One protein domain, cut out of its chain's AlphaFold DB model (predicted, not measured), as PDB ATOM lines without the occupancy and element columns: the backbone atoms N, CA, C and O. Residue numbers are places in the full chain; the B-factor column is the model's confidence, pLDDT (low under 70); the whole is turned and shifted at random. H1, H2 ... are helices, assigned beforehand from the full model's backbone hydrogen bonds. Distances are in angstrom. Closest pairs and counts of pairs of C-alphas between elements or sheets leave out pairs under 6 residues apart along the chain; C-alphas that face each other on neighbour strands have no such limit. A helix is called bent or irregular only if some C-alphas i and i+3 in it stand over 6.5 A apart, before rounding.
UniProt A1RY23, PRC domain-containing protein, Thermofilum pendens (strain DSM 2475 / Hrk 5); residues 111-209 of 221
ATOM      1  N   SER A 111     193.988 236.889  94.365       68.00
ATOM      2  CA  SER A 111     195.222 237.614  94.693       68.00
ATOM      3  C   SER A 111     195.714 237.318  96.116       68.00
ATOM      4  O   SER A 111     196.915 237.243  96.359       68.00
ATOM      5  N   GLN A 112     194.807 237.074  97.062       68.50
ATOM      6  CA  GLN A 112     195.156 236.773  98.453       68.50
ATOM      7  C   GLN A 112     195.616 235.328  98.638       68.50
ATOM      8  O   GLN A 112     196.537 235.080  99.411       68.50
ATOM      9  N   GLU A 113     195.016 234.381  97.914       70.94
ATOM     10  CA  GLU A 113     195.499 232.993  97.879       70.94
ATOM     11  C   GLU A 113     196.940 232.923  97.363       70.94
ATOM     12  O   GLU A 113     197.776 232.239  97.951       70.94
ATOM     13  N   ALA A 114     197.245 233.676  96.304       76.19
ATOM     14  CA  ALA A 114     198.589 233.747  95.748       76.19
ATOM     15  C   ALA A 114     199.607 234.311  96.758       76.19
ATOM     16  O   ALA A 114     200.668 233.714  96.931       76.19
ATOM     17  N   ILE A 115     199.271 235.371  97.503       76.56
ATOM     18  CA  ILE A 115     200.151 235.901  98.559       76.56
ATOM     19  C   ILE A 115     200.374 234.888  99.679       76.56
ATOM     20  O   ILE A 115     201.511 234.663 100.085       76.56
ATOM     21  N   LEU A 116     199.311 234.257 100.180       76.38
ATOM     22  CA  LEU A 116     199.435 233.261 101.247       76.38
ATOM     23  C   LEU A 116     200.284 232.064 100.808       76.38
ATOM     24  O   LEU A 116     201.088 231.568 101.595       76.38
ATOM     25  N   SER A 117     200.145 231.641  99.551       82.00
ATOM     26  CA  SER A 117     200.987 230.609  98.946       82.00
ATOM     27  C   SER A 117     202.457 231.038  98.892       82.00
ATOM     28  O   SER A 117     203.335 230.284  99.313       82.00
ATOM     29  N   ILE A 118     202.729 232.277  98.465       83.75
ATOM     30  CA  ILE A 118     204.083 232.845  98.440       83.75
ATOM     31  C   ILE A 118     204.686 232.890  99.852       83.75
ATOM     32  O   ILE A 118     205.805 232.418 100.051       83.75
ATOM     33  N   ILE A 119     203.948 233.393 100.847       81.94
ATOM     34  CA  ILE A 119     204.394 233.447 102.251       81.94
ATOM     35  C   ILE A 119     204.655 232.035 102.796       81.94
ATOM     36  O   ILE A 119     205.650 231.814 103.490       81.94
ATOM     37  N   GLY A 120     203.782 231.076 102.474       83.88
ATOM     38  CA  GLY A 120     203.957 229.670 102.833       83.88
ATOM     39  C   GLY A 120     205.259 229.109 102.270       83.88
ATOM     40  O   GLY A 120     206.099 228.627 103.029       83.88
ATOM     41  N   ARG A 121     205.496 229.282 100.965       90.75
ATOM     42  CA  ARG A 121     206.722 228.791 100.328       90.75
ATOM     43  C   ARG A 121     207.980 229.479 100.860       90.75
ATOM     44  O   ARG A 121     208.994 228.820 101.071       90.75
ATOM     45  N   LEU A 122     207.920 230.783 101.121       86.25
ATOM     46  CA  LEU A 122     209.015 231.520 101.752       86.25
ATOM     47  C   LEU A 122     209.331 230.997 103.165       86.25
ATOM     48  O   LEU A 122     210.502 230.914 103.539       86.25
ATOM     49  N   SER A 123     208.307 230.595 103.923       84.31
ATOM     50  CA  SER A 123     208.475 229.962 105.238       84.31
ATOM     51  C   SER A 123     209.192 228.615 105.116       84.31
ATOM     52  O   SER A 123     210.159 228.370 105.839       84.31
ATOM     53  N   ASP A 124     208.780 227.781 104.157       89.31
ATOM     54  CA  ASP A 124     209.425 226.491 103.890       89.31
ATOM     55  C   ASP A 124     210.900 226.675 103.512       89.31
ATOM     56  O   ASP A 124     211.775 225.986 104.042       89.31
ATOM     57  N   ILE A 125     211.202 227.648 102.645       89.00
ATOM     58  CA  ILE A 125     212.579 227.972 102.254       89.00
ATOM     59  C   ILE A 125     213.411 228.386 103.476       89.00
ATOM     60  O   ILE A 125     214.544 227.924 103.632       89.00
ATOM     61  N   ALA A 126     212.865 229.222 104.362       86.69
ATOM     62  CA  ALA A 126     213.554 229.634 105.581       86.69
ATOM     63  C   ALA A 126     213.864 228.434 106.497       86.69
ATOM     64  O   ALA A 126     214.970 228.332 107.036       86.69
ATOM     65  N   GLU A 127     212.931 227.488 106.646       89.12
ATOM     66  CA  GLU A 127     213.186 226.246 107.382       89.12
ATOM     67  C   GLU A 127     214.242 225.364 106.711       89.12
ATOM     68  O   GLU A 127     215.111 224.816 107.395       89.12
ATOM     69  N   GLU A 128     214.200 225.227 105.386       91.62
ATOM     70  CA  GLU A 128     215.202 224.471 104.635       91.62
ATOM     71  C   GLU A 128     216.603 225.076 104.794       91.62
ATOM     72  O   GLU A 128     217.571 224.341 104.997       91.62
ATOM     73  N   LEU A 129     216.729 226.405 104.772       88.19
ATOM     74  CA  LEU A 129     218.003 227.091 104.995       88.19
ATOM     75  C   LEU A 129     218.534 226.881 106.419       88.19
ATOM     76  O   LEU A 129     219.739 226.671 106.585       88.19
ATOM     77  N   ARG A 130     217.659 226.872 107.437       88.25
ATOM     78  CA  ARG A 130     218.043 226.516 108.816       88.25
ATOM     79  C   ARG A 130     218.559 225.079 108.892       88.25
ATOM     80  O   ARG A 130     219.647 224.866 109.416       88.25
ATOM     81  N   LYS A 131     217.848 224.121 108.287       92.31
ATOM     82  CA  LYS A 131     218.280 222.712 108.229       92.31
ATOM     83  C   LYS A 131     219.639 222.567 107.548       92.31
ATOM     84  O   LYS A 131     220.509 221.890 108.077       92.31
ATOM     85  N   LEU A 132     219.866 223.259 106.431       89.31
ATOM     86  CA  LEU A 132     221.157 223.238 105.733       89.31
ATOM     87  C   LEU A 132     222.299 223.855 106.546       89.31
ATOM     88  O   LEU A 132     223.446 223.434 106.400       89.31
ATOM     89  N   ARG A 133     222.017 224.865 107.375       87.38
ATOM     90  CA  ARG A 133     223.002 225.410 108.317       87.38
ATOM     91  C   ARG A 133     223.360 224.366 109.370       87.38
ATOM     92  O   ARG A 133     224.542 224.148 109.608       87.38
ATOM     93  N   ASP A 134     222.363 223.718 109.958       89.69
ATOM     94  CA  ASP A 134     222.579 222.717 111.001       89.69
ATOM     95  C   ASP A 134     223.290 221.467 110.428       89.69
ATOM     96  O   ASP A 134     224.223 220.951 111.040       89.69
ATOM     97  N   GLU A 135     222.955 221.046 109.203       90.81
ATOM     98  CA  GLU A 135     223.685 220.004 108.461       90.81
ATOM     99  C   GLU A 135     225.155 220.373 108.225       90.81
ATOM    100  O   GLU A 135     226.027 219.514 108.341       90.81
ATOM    101  N   LEU A 136     225.441 221.639 107.898       88.50
ATOM    102  CA  LEU A 136     226.814 222.102 107.702       88.50
ATOM    103  C   LEU A 136     227.609 222.057 109.014       88.50
ATOM    104  O   LEU A 136     228.754 221.622 108.994       88.50
ATOM    105  N   LEU A 137     226.993 222.431 110.141       89.44
ATOM    106  CA  LEU A 137     227.626 222.347 111.463       89.44
ATOM    107  C   LEU A 137     227.997 220.902 111.821       89.44
ATOM    108  O   LEU A 137     229.122 220.647 112.240       89.44
ATOM    109  N   VAL A 138     227.088 219.949 111.589       91.50
ATOM    110  CA  VAL A 138     227.365 218.518 111.803       91.50
ATOM    111  C   VAL A 138     228.471 218.023 110.866       91.50
ATOM    112  O   VAL A 138     229.316 217.221 111.258       91.50
ATOM    113  N   LEU A 139     228.480 218.485 109.614       88.44
ATOM    114  CA  LEU A 139     229.508 218.116 108.645       88.44
ATOM    115  C   LEU A 139     230.895 218.653 109.047       88.44
ATOM    116  O   LEU A 139     231.888 217.943 108.896       88.44
ATOM    117  N   ASP A 140     230.955 219.878 109.570       84.31
ATOM    118  CA  ASP A 140     232.178 220.486 110.097       84.31
ATOM    119  C   ASP A 140     232.688 219.726 111.331       84.31
ATOM    120  O   ASP A 140     233.877 219.417 111.408       84.31
ATOM    121  N   GLU A 141     231.797 219.349 112.253       90.56
ATOM    122  CA  GLU A 141     232.143 218.543 113.431       90.56
ATOM    123  C   GLU A 141     232.760 217.196 113.035       90.56
ATOM    124  O   GLU A 141     233.828 216.846 113.533       90.56
ATOM    125  N   LYS A 142     232.163 216.493 112.063       88.81
ATOM    126  CA  LYS A 142     232.677 215.213 111.547       88.81
ATOM    127  C   LYS A 142     234.043 215.322 110.880       88.81
ATOM    128  O   LYS A 142     234.843 214.390 110.941       88.81
ATOM    129  N   LEU A 143     234.316 216.440 110.207       88.69
ATOM    130  CA  LEU A 143     235.640 216.687 109.642       88.69
ATOM    131  C   LEU A 143     236.669 216.911 110.758       88.69
ATOM    132  O   LEU A 143     237.777 216.386 110.676       88.69
ATOM    133  N   ILE A 144     236.306 217.680 111.791       88.69
ATOM    134  CA  ILE A 144     237.177 217.980 112.937       88.69
ATOM    135  C   ILE A 144     237.456 216.717 113.759       88.69
ATOM    136  O   ILE A 144     238.598 216.505 114.166       88.69
ATOM    137  N   SER A 145     236.448 215.865 113.974       90.88
ATOM    138  CA  SER A 145     236.595 214.584 114.676       90.88
ATOM    139  C   SER A 145     237.331 213.522 113.850       90.88
ATOM    140  O   SER A 145     237.739 212.496 114.393       90.88
ATOM    141  N   GLY A 146     237.540 213.771 112.552       90.69
ATOM    142  CA  GLY A 146     238.186 212.838 111.630       90.69
ATOM    143  C   GLY A 146     237.292 211.671 111.201       90.69
ATOM    144  O   GLY A 146     237.791 210.717 110.608       90.69
ATOM    145  N   GLU A 147     235.986 211.734 111.476       91.69
ATOM    146  CA  GLU A 147     235.004 210.724 111.066       91.69
ATOM    147  C   GLU A 147     234.826 210.641 109.547       91.69
ATOM    148  O   GLU A 147     234.445 209.589 109.035       91.69
ATOM    149  N   ILE A 148     235.092 211.738 108.827       91.31
ATOM    150  CA  ILE A 148     235.000 211.789 107.366       91.31
ATOM    151  C   ILE A 148     236.296 212.302 106.725       91.31
ATOM    152  O   ILE A 148     236.935 213.227 107.239       91.31
ATOM    153  N   PRO A 149     236.682 211.758 105.558       93.50
ATOM    154  CA  PRO A 149     237.799 212.273 104.786       93.50
ATOM    155  C   PRO A 149     237.452 213.614 104.124       93.50
ATOM    156  O   PRO A 149     236.299 213.928 103.813       93.50
ATOM    157  N   ARG A 150     238.484 214.414 103.839       88.75
ATOM    158  CA  ARG A 150     238.318 215.779 103.313       88.75
ATOM    159  C   ARG A 150     237.646 215.840 101.938       88.75
ATOM    160  O   ARG A 150     236.954 216.811 101.640       88.75
ATOM    161  N   GLU A 151     237.831 214.821 101.106       90.56
ATOM    162  CA  GLU A 151     237.162 214.731  99.803       90.56
ATOM    163  C   GLU A 151     235.647 214.560  99.955       90.56
ATOM    164  O   GLU A 151     234.880 215.291  99.326       90.56
ATOM    165  N   GLU A 152     235.213 213.673 100.853       91.62
ATOM    166  CA  GLU A 152     233.796 213.450 101.154       91.62
ATOM    167  C   GLU A 152     233.148 214.710 101.745       91.62
ATOM    168  O   GLU A 152     232.074 215.130 101.300       91.62
ATOM    169  N   TYR A 153     233.855 215.388 102.654       89.81
ATOM    170  CA  TYR A 153     233.454 216.695 103.175       89.81
ATOM    171  C   TYR A 153     233.240 217.724 102.056       89.81
ATOM    172  O   TYR A 153     232.200 218.385 102.005       89.81
ATOM    173  N   ASN A 154     234.193 217.856 101.128       87.12
ATOM    174  CA  ASN A 154     234.115 218.843 100.049       87.12
ATOM    175  C   ASN A 154     232.917 218.588  99.121       87.12
ATOM    176  O   ASN A 154     232.241 219.539  98.708       87.12
ATOM    177  N   VAL A 155     232.628 217.321  98.810       89.69
ATOM    178  CA  VAL A 155     231.468 216.936  97.992       89.69
ATOM    179  C   VAL A 155     230.161 217.277  98.713       89.69
ATOM    180  O   VAL A 155     229.283 217.923  98.127       89.69
ATOM    181  N   ALA A 156     230.043 216.906  99.991       87.62
ATOM    182  CA  ALA A 156     228.861 217.184 100.803       87.62
ATOM    183  C   ALA A 156     228.632 218.695 100.989       87.62
ATOM    184  O   ALA A 156     227.523 219.187 100.755       87.62
ATOM    185  N   ARG A 157     229.689 219.453 101.296       87.12
ATOM    186  CA  ARG A 157     229.645 220.915 101.424       87.12
ATOM    187  C   ARG A 157     229.232 221.589 100.119       87.12
ATOM    188  O   ARG A 157     228.351 222.444 100.122       87.12
ATOM    189  N   SER A 158     229.790 221.161  98.988       83.62
ATOM    190  CA  SER A 158     229.426 221.703  97.669       83.62
ATOM    191  C   SER A 158     227.966 221.419  97.298       83.62
ATOM    192  O   SER A 158     227.334 222.198  96.584       83.62
ATOM    193  N   ARG A 159     227.397 220.299  97.762       90.81
ATOM    194  CA  ARG A 159     225.963 220.007  97.610       90.81
ATOM    195  C   ARG A 159     225.108 220.968  98.441       90.81
ATOM    196  O   ARG A 159     224.147 221.517  97.906       90.81
ATOM    197  N   ILE A 160     225.473 221.186  99.707       86.94
ATOM    198  CA  ILE A 160     224.777 222.116 100.610       86.94
ATOM    199  C   ILE A 160     224.796 223.537 100.034       86.94
ATOM    200  O   ILE A 160     223.745 224.164  99.924       86.94
ATOM    201  N   GLU A 161     225.958 224.024  99.592       85.81
ATOM    202  CA  GLU A 161     226.089 225.376  99.036       85.81
ATOM    203  C   GLU A 161     225.284 225.564  97.743       85.81
ATOM    204  O   GLU A 161     224.577 226.562  97.601       85.81
ATOM    205  N   ARG A 162     225.278 224.578  96.834       84.69
ATOM    206  CA  ARG A 162     224.415 224.628  95.639       84.69
ATOM    207  C   ARG A 162     222.934 224.706  96.001       84.69
ATOM    208  O   ARG A 162     222.207 225.501  95.405       84.69
ATOM    209  N   LYS A 163     222.488 223.924  96.991       89.25
ATOM    210  CA  LYS A 163     221.092 223.963  97.443       89.25
ATOM    211  C   LYS A 163     220.745 225.312  98.080       89.25
ATOM    212  O   LYS A 163     219.692 225.858  97.766       89.25
ATOM    213  N   LYS A 164     221.637 225.892  98.893       85.25
ATOM    214  CA  LYS A 164     221.458 227.248  99.445       85.25
ATOM    215  C   LYS A 164     221.289 228.290  98.342       85.25
ATOM    216  O   LYS A 164     220.374 229.101  98.424       85.25
ATOM    217  N   VAL A 165     222.137 228.269  97.310       84.38
ATOM    218  CA  VAL A 165     222.034 229.211  96.180       84.38
ATOM    219  C   VAL A 165     220.684 229.077  95.476       84.38
ATOM    220  O   VAL A 165     220.024 230.085  95.247       84.38
ATOM    221  N   HIS A 166     220.242 227.850  95.196       86.62
ATOM    222  CA  HIS A 166     218.952 227.616  94.545       86.62
ATOM    223  C   HIS A 166     217.772 228.143  95.374       86.62
ATOM    224  O   HIS A 166     216.962 228.915  94.866       86.62
ATOM    225  N   LEU A 167     217.729 227.799  96.665       87.00
ATOM    226  CA  LEU A 167     216.698 228.265  97.595       87.00
ATOM    227  C   LEU A 167     216.672 229.798  97.711       87.00
ATOM    228  O   LEU A 167     215.602 230.393  97.798       87.00
ATOM    229  N   ARG A 168     217.837 230.456  97.664       81.44
ATOM    230  CA  ARG A 168     217.925 231.926  97.677       81.44
ATOM    231  C   ARG A 168     217.367 232.560  96.407       81.44
ATOM    232  O   ARG A 168     216.667 233.562  96.502       81.44
ATOM    233  N   MET A 169     217.666 232.002  95.233       82.50
ATOM    234  CA  MET A 169     217.117 232.507  93.967       82.50
ATOM    235  C   MET A 169     215.591 232.383  93.938       82.50
ATOM    236  O   MET A 169     214.898 233.316  93.527       82.50
ATOM    237  N   GLU A 170     215.071 231.254  94.420       87.25
ATOM    238  CA  GLU A 170     213.633 231.041  94.564       87.25
ATOM    239  C   GLU A 170     213.017 232.069  95.524       87.25
ATOM    240  O   GLU A 170     212.062 232.750  95.154       87.25
ATOM    241  N   ALA A 171     213.608 232.258  96.709       84.88
ATOM    242  CA  ALA A 171     213.139 233.245  97.679       84.88
ATOM    243  C   ALA A 171     213.140 234.673  97.116       84.88
ATOM    244  O   ALA A 171     212.170 235.395  97.313       84.88
ATOM    245  N   SER A 172     214.184 235.067  96.377       81.81
ATOM    246  CA  SER A 172     214.243 236.380  95.717       81.81
ATOM    247  C   SER A 172     213.082 236.566  94.743       81.81
ATOM    248  O   SER A 172     212.374 237.562  94.813       81.81
ATOM    249  N   THR A 173     212.834 235.571  93.891       85.00
ATOM    250  CA  THR A 173     211.759 235.628  92.888       85.00
ATOM    251  C   THR A 173     210.380 235.737  93.549       85.00
ATOM    252  O   THR A 173     209.506 236.468  93.087       85.00
ATOM    253  N   LEU A 174     210.184 235.013  94.653       85.25
ATOM    254  CA  LEU A 174     208.956 235.049  95.443       85.25
ATOM    255  C   LEU A 174     208.760 236.392  96.158       85.25
ATOM    256  O   LEU A 174     207.639 236.898  96.191       85.25
ATOM    257  N   LEU A 175     209.827 236.981  96.703       84.12
ATOM    258  CA  LEU A 175     209.786 238.309  97.319       84.12
ATOM    259  C   LEU A 175     209.484 239.401  96.291       84.12
ATOM    260  O   LEU A 175     208.668 240.274  96.576       84.12
ATOM    261  N   ASP A 176     210.062 239.323  95.091       80.25
ATOM    262  CA  ASP A 176     209.767 240.260  94.003       80.25
ATOM    263  C   ASP A 176     208.296 240.162  93.580       80.25
ATOM    264  O   ASP A 176     207.602 241.178  93.479       80.25
ATOM    265  N   ALA A 177     207.778 238.940  93.412       81.56
ATOM    266  CA  ALA A 177     206.366 238.709  93.112       81.56
ATOM    267  C   ALA A 177     205.449 239.263  94.215       81.56
ATOM    268  O   ALA A 177     204.476 239.958  93.918       81.56
ATOM    269  N   LEU A 178     205.783 239.015  95.485       81.69
ATOM    270  CA  LEU A 178     205.045 239.547  96.629       81.69
ATOM    271  C   LEU A 178     205.050 241.081  96.633       81.69
ATOM    272  O   LEU A 178     204.002 241.696  96.822       81.69
ATOM    273  N   ASN A 179     206.206 241.696  96.384       78.88
ATOM    274  CA  ASN A 179     206.361 243.146  96.362       78.88
ATOM    275  C   ASN A 179     205.515 243.779  95.248       78.88
ATOM    276  O   ASN A 179     204.789 244.738  95.496       78.88
ATOM    277  N   HIS A 180     205.515 243.193  94.047       77.81
ATOM    278  CA  HIS A 180     204.658 243.648  92.951       77.81
ATOM    279  C   HIS A 180     203.163 243.576  93.294       77.81
ATOM    280  O   HIS A 180     202.424 244.507  92.977       77.81
ATOM    281  N   MET A 181     202.721 242.513  93.975       72.75
ATOM    282  CA  MET A 181     201.320 242.345  94.391       72.75
ATOM    283  C   MET A 181     200.898 243.304  95.513       72.75
ATOM    284  O   MET A 181     199.729 243.678  95.606       72.75
ATOM    285  N   VAL A 182     201.834 243.700  96.377       71.88
ATOM    286  CA  VAL A 182     201.588 244.704  97.421       71.88
ATOM    287  C   VAL A 182     201.564 246.111  96.814       71.88
ATOM    288  O   VAL A 182     200.656 246.889  97.104       71.88
ATOM    289  N   GLN A 183     202.508 246.431  95.923       69.31
ATOM    290  CA  GLN A 183     202.605 247.739  95.262       69.31
ATOM    291  C   GLN A 183     201.445 248.026  94.300       69.31
ATOM    292  O   GLN A 183     201.044 249.180  94.162       69.31
ATOM    293  N   SER A 184     200.873 247.001  93.662       68.44
ATOM    294  CA  SER A 184     199.691 247.157  92.806       68.44
ATOM    295  C   SER A 184     198.415 247.512  93.587       68.44
ATOM    296  O   SER A 184     197.390 247.815  92.977       68.44
ATOM    297  N   GLY A 185     198.457 247.497  94.926       59.78
ATOM    298  CA  GLY A 185     197.309 247.796  95.783       59.78
ATOM    299  C   GLY A 185     196.227 246.712  95.761       59.78
ATOM    300  O   GLY A 185     195.141 246.920  96.300       59.78
ATOM    301  N   GLU A 186     196.507 245.552  95.158       54.09
ATOM    302  CA  GLU A 186     195.561 244.438  95.059       54.09
ATOM    303  C   GLU A 186     195.291 243.770  96.417       54.09
ATOM    304  O   GLU A 186     194.264 243.101  96.581       54.09
ATOM    305  N   VAL A 187     196.188 243.938  97.399       56.47
ATOM    306  CA  VAL A 187     196.089 243.289  98.711       56.47
ATOM    307  C   VAL A 187     196.694 244.146  99.832       56.47
ATOM    308  O   VAL A 187     197.644 244.892  99.635       56.47
ATOM    309  N   THR A 188     196.148 244.003 101.042       59.50
ATOM    310  CA  THR A 188     196.684 244.566 102.289       59.50
ATOM    311  C   THR A 188     197.182 243.441 103.189       59.50
ATOM    312  O   THR A 188     196.402 242.556 103.532       59.50
ATOM    313  N   LEU A 189     198.453 243.455 103.594       64.25
ATOM    314  CA  LEU A 189     198.974 242.503 104.582       64.25
ATOM    315  C   LEU A 189     198.391 242.814 105.970       64.25
ATOM    316  O   LEU A 189     198.040 243.951 106.277       64.25
ATOM    317  N   ASN A 190     198.191 241.786 106.794       67.25
ATOM    318  CA  ASN A 190     197.783 241.962 108.189       67.25
ATOM    319  C   ASN A 190     199.043 241.921 109.062       67.25
ATOM    320  O   ASN A 190     200.102 241.463 108.636       67.25
ATOM    321  N   LYS A 191     198.922 242.360 110.317       67.00
ATOM    322  CA  LYS A 191     200.064 242.409 111.244       67.00
ATOM    323  C   LYS A 191     200.736 241.048 111.471       67.00
ATOM    324  O   LYS A 191     201.905 241.002 111.835       67.00
ATOM    325  N   GLU A 192     200.004 239.944 111.313       68.19
ATOM    326  CA  GLU A 192     200.556 238.600 111.506       68.19
ATOM    327  C   GLU A 192     201.370 238.135 110.291       68.19
ATOM    328  O   GLU A 192     202.452 237.580 110.450       68.19
ATOM    329  N   GLU A 193     200.889 238.403 109.081       67.31
ATOM    330  CA  GLU A 193     201.601 238.144 107.829       67.31
ATOM    331  C   GLU A 193     202.835 239.030 107.698       67.31
ATOM    332  O   GLU A 193     203.897 238.517 107.368       67.31
ATOM    333  N   GLU A 194     202.726 240.321 108.027       69.56
ATOM    334  CA  GLU A 194     203.880 241.224 108.096       69.56
ATOM    335  C   GLU A 194     204.935 240.662 109.045       69.56
ATOM    336  O   GLU A 194     206.094 240.510 108.666       69.56
ATOM    337  N   ARG A 195     204.533 240.268 110.259       72.94
ATOM    338  CA  ARG A 195     205.443 239.655 111.228       72.94
ATOM    339  C   ARG A 195     206.101 238.386 110.680       72.94
ATOM    340  O   ARG A 195     207.307 238.229 110.846       72.94
ATOM    341  N   ARG A 196     205.348 237.496 110.027       70.69
ATOM    342  CA  ARG A 196     205.916 236.286 109.407       70.69
ATOM    343  C   ARG A 196     206.912 236.632 108.310       70.69
ATOM    344  O   ARG A 196     207.978 236.031 108.265       70.69
ATOM    345  N   ILE A 197     206.600 237.611 107.464       74.81
ATOM    346  CA  ILE A 197     207.516 238.091 106.426       74.81
ATOM    347  C   ILE A 197     208.796 238.634 107.067       74.81
ATOM    348  O   ILE A 197     209.878 238.264 106.624       74.81
ATOM    349  N   TYR A 198     208.705 239.416 108.146       73.81
ATOM    350  CA  TYR A 198     209.886 239.884 108.878       73.81
ATOM    351  C   TYR A 198     210.721 238.733 109.456       73.81
ATOM    352  O   TYR A 198     211.939 238.732 109.304       73.81
ATOM    353  N   GLU A 199     210.093 237.728 110.074       76.62
ATOM    354  CA  GLU A 199     210.792 236.548 110.612       76.62
ATOM    355  C   GLU A 199     211.487 235.733 109.505       76.62
ATOM    356  O   GLU A 199     212.602 235.241 109.690       76.62
ATOM    357  N   ILE A 200     210.859 235.617 108.334       75.12
ATOM    358  CA  ILE A 200     211.450 234.995 107.142       75.12
ATOM    359  C   ILE A 200     212.629 235.835 106.642       75.12
ATOM    360  O   ILE A 200     213.705 235.292 106.389       75.12
ATOM    361  N   MET A 201     212.448 237.150 106.509       71.50
ATOM    362  CA  MET A 201     213.481 238.071 106.039       71.50
ATOM    363  C   MET A 201     214.699 238.076 106.955       71.50
ATOM    364  O   MET A 201     215.813 238.147 106.451       71.50
ATOM    365  N   ASP A 202     214.518 237.937 108.266       76.25
ATOM    366  CA  ASP A 202     215.623 237.817 109.216       76.25
ATOM    367  C   ASP A 202     216.472 236.567 108.919       76.25
ATOM    368  O   ASP A 202     217.684 236.661 108.721       76.25
ATOM    369  N   VAL A 203     215.835 235.404 108.728       74.75
ATOM    370  CA  VAL A 203     216.526 234.156 108.344       74.75
ATOM    371  C   VAL A 203     217.219 234.282 106.990       74.75
ATOM    372  O   VAL A 203     218.352 233.820 106.819       74.75
ATOM    373  N   LEU A 204     216.550 234.905 106.019       70.81
ATOM    374  CA  LEU A 204     217.134 235.157 104.709       70.81
ATOM    375  C   LEU A 204     218.341 236.094 104.845       70.81
ATOM    376  O   LEU A 204     219.409 235.746 104.360       70.81
ATOM    377  N   SER A 205     218.243 237.196 105.588       67.62
ATOM    378  CA  SER A 205     219.314 238.186 105.770       67.62
ATOM    379  C   SER A 205     220.557 237.624 106.465       67.62
ATOM    380  O   SER A 205     221.670 237.838 105.986       67.62
ATOM    381  N   LEU A 206     220.379 236.799 107.502       65.00
ATOM    382  CA  LEU A 206     221.458 236.073 108.185       65.00
ATOM    383  C   LEU A 206     222.123 235.019 107.288       65.00
ATOM    384  O   LEU A 206     223.195 234.502 107.606       65.00
ATOM    385  N   SER A 207     221.483 234.687 106.168       57.50
ATOM    386  CA  SER A 207     221.974 233.747 105.174       57.50
ATOM    387  C   SER A 207     222.291 234.399 103.824       57.50
ATOM    388  O   SER A 207     222.662 233.665 102.917       57.50
ATOM    389  N   LEU A 208     222.224 235.723 103.653       46.38
ATOM    390  CA  LEU A 208     222.632 236.426 102.429       46.38
ATOM    391  C   LEU A 208     224.096 236.898 102.548       46.38
ATOM    392  O   LEU A 208     224.492 237.390 103.604       46.38
ATOM    393  N   PRO A 209     224.930 236.832 101.491       38.47
ATOM    394  CA  PRO A 209     226.016 237.796 101.385       38.47
ATOM    395  C   PRO A 209     225.376 239.181 101.225       38.47
ATOM    396  O   PRO A 209     224.436 239.332 100.449       38.47
TER     397      PRO A 209
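Overview. This is residues 111 to 209 of the 221 residues of the protein "PRC domain-containing protein" of Thermofilum pendens (strain DSM 2475 / Hrk 5) (UniProt A1RY23). The picture is a long helical hairpin with a short third helix packed on one of its two legs. H1 and H2 lie side by side and run opposite ways, and H3 packs on residues 119 to 130 of H1, leaving the part of the hairpin near its turn without a third helix. The printed part has 99 residues with three named helices, in the order H1, H2, H3, and no named strand; its class is all helix. The whole is loose, with a radius of gyration of the C-alphas of 16.9 A, and its outline is a rod, with spans of 56 by 22 by 20 A.

Arrangement. Begin at Ser 111 and go along H1, residues 111 to 144, then cross a tight link of 5 residues into H2, residues 150 to 183. These two touch and form a helical hairpin, two helices that follow each other and run opposite ways, at a shallow tilt of 19 degrees. Look for their closest C-alphas at Leu 122 and Ala 171, 6.0 A apart. A short link of 7 residues then leads to H3, residues 191 to 205. H3 touches H1, and H1 touches H3 with residues 119 to 130 alone; the closest C-alphas of the two are those of Ala 126 and Ile 200, 6.0 A apart. H1 and H3 run the same way at a shallow tilt of 34 degrees, only just short of steep. H2 and H3 are close but not clearly touching: their closest C-alphas, those of Arg 168 and Leu 204, are 7.8 A apart. They run opposite ways at a tilt of 35.1 degrees, only just steep. In the backbones of H1, H2 and H3, every O i to N i+4 pair is within hydrogen-bond range.

Along the chain. Find C-alpha 111 at (195.222, 237.614, 94.693); from there H1 runs 49.8 A to C-alpha 144 at (237.177, 217.980, 112.937). H2 starts at C-alpha 150, at (238.318, 215.779, 103.313), and runs 48.6 A to C-alpha 183. H3 begins at C-alpha 191 and runs 20.5 A to C-alpha 205 at (219.314, 238.186, 105.770). None of the three helices is bent.

Size, cuts and confidence. The two C-alphas farthest apart are those of Gly 146 and Gly 185, 56.1 A. The C-alphas of Ser 111 and Pro 209, the first and last printed residues, are 31.5 A apart. The printed part has no cut, and neither link is long. Read the B-factor column for the model's confidence: the mean pLDDT of the printed part is 80.2, and values under 70 are found at residues 111 to 112, 183 to 194 and 205 to 209.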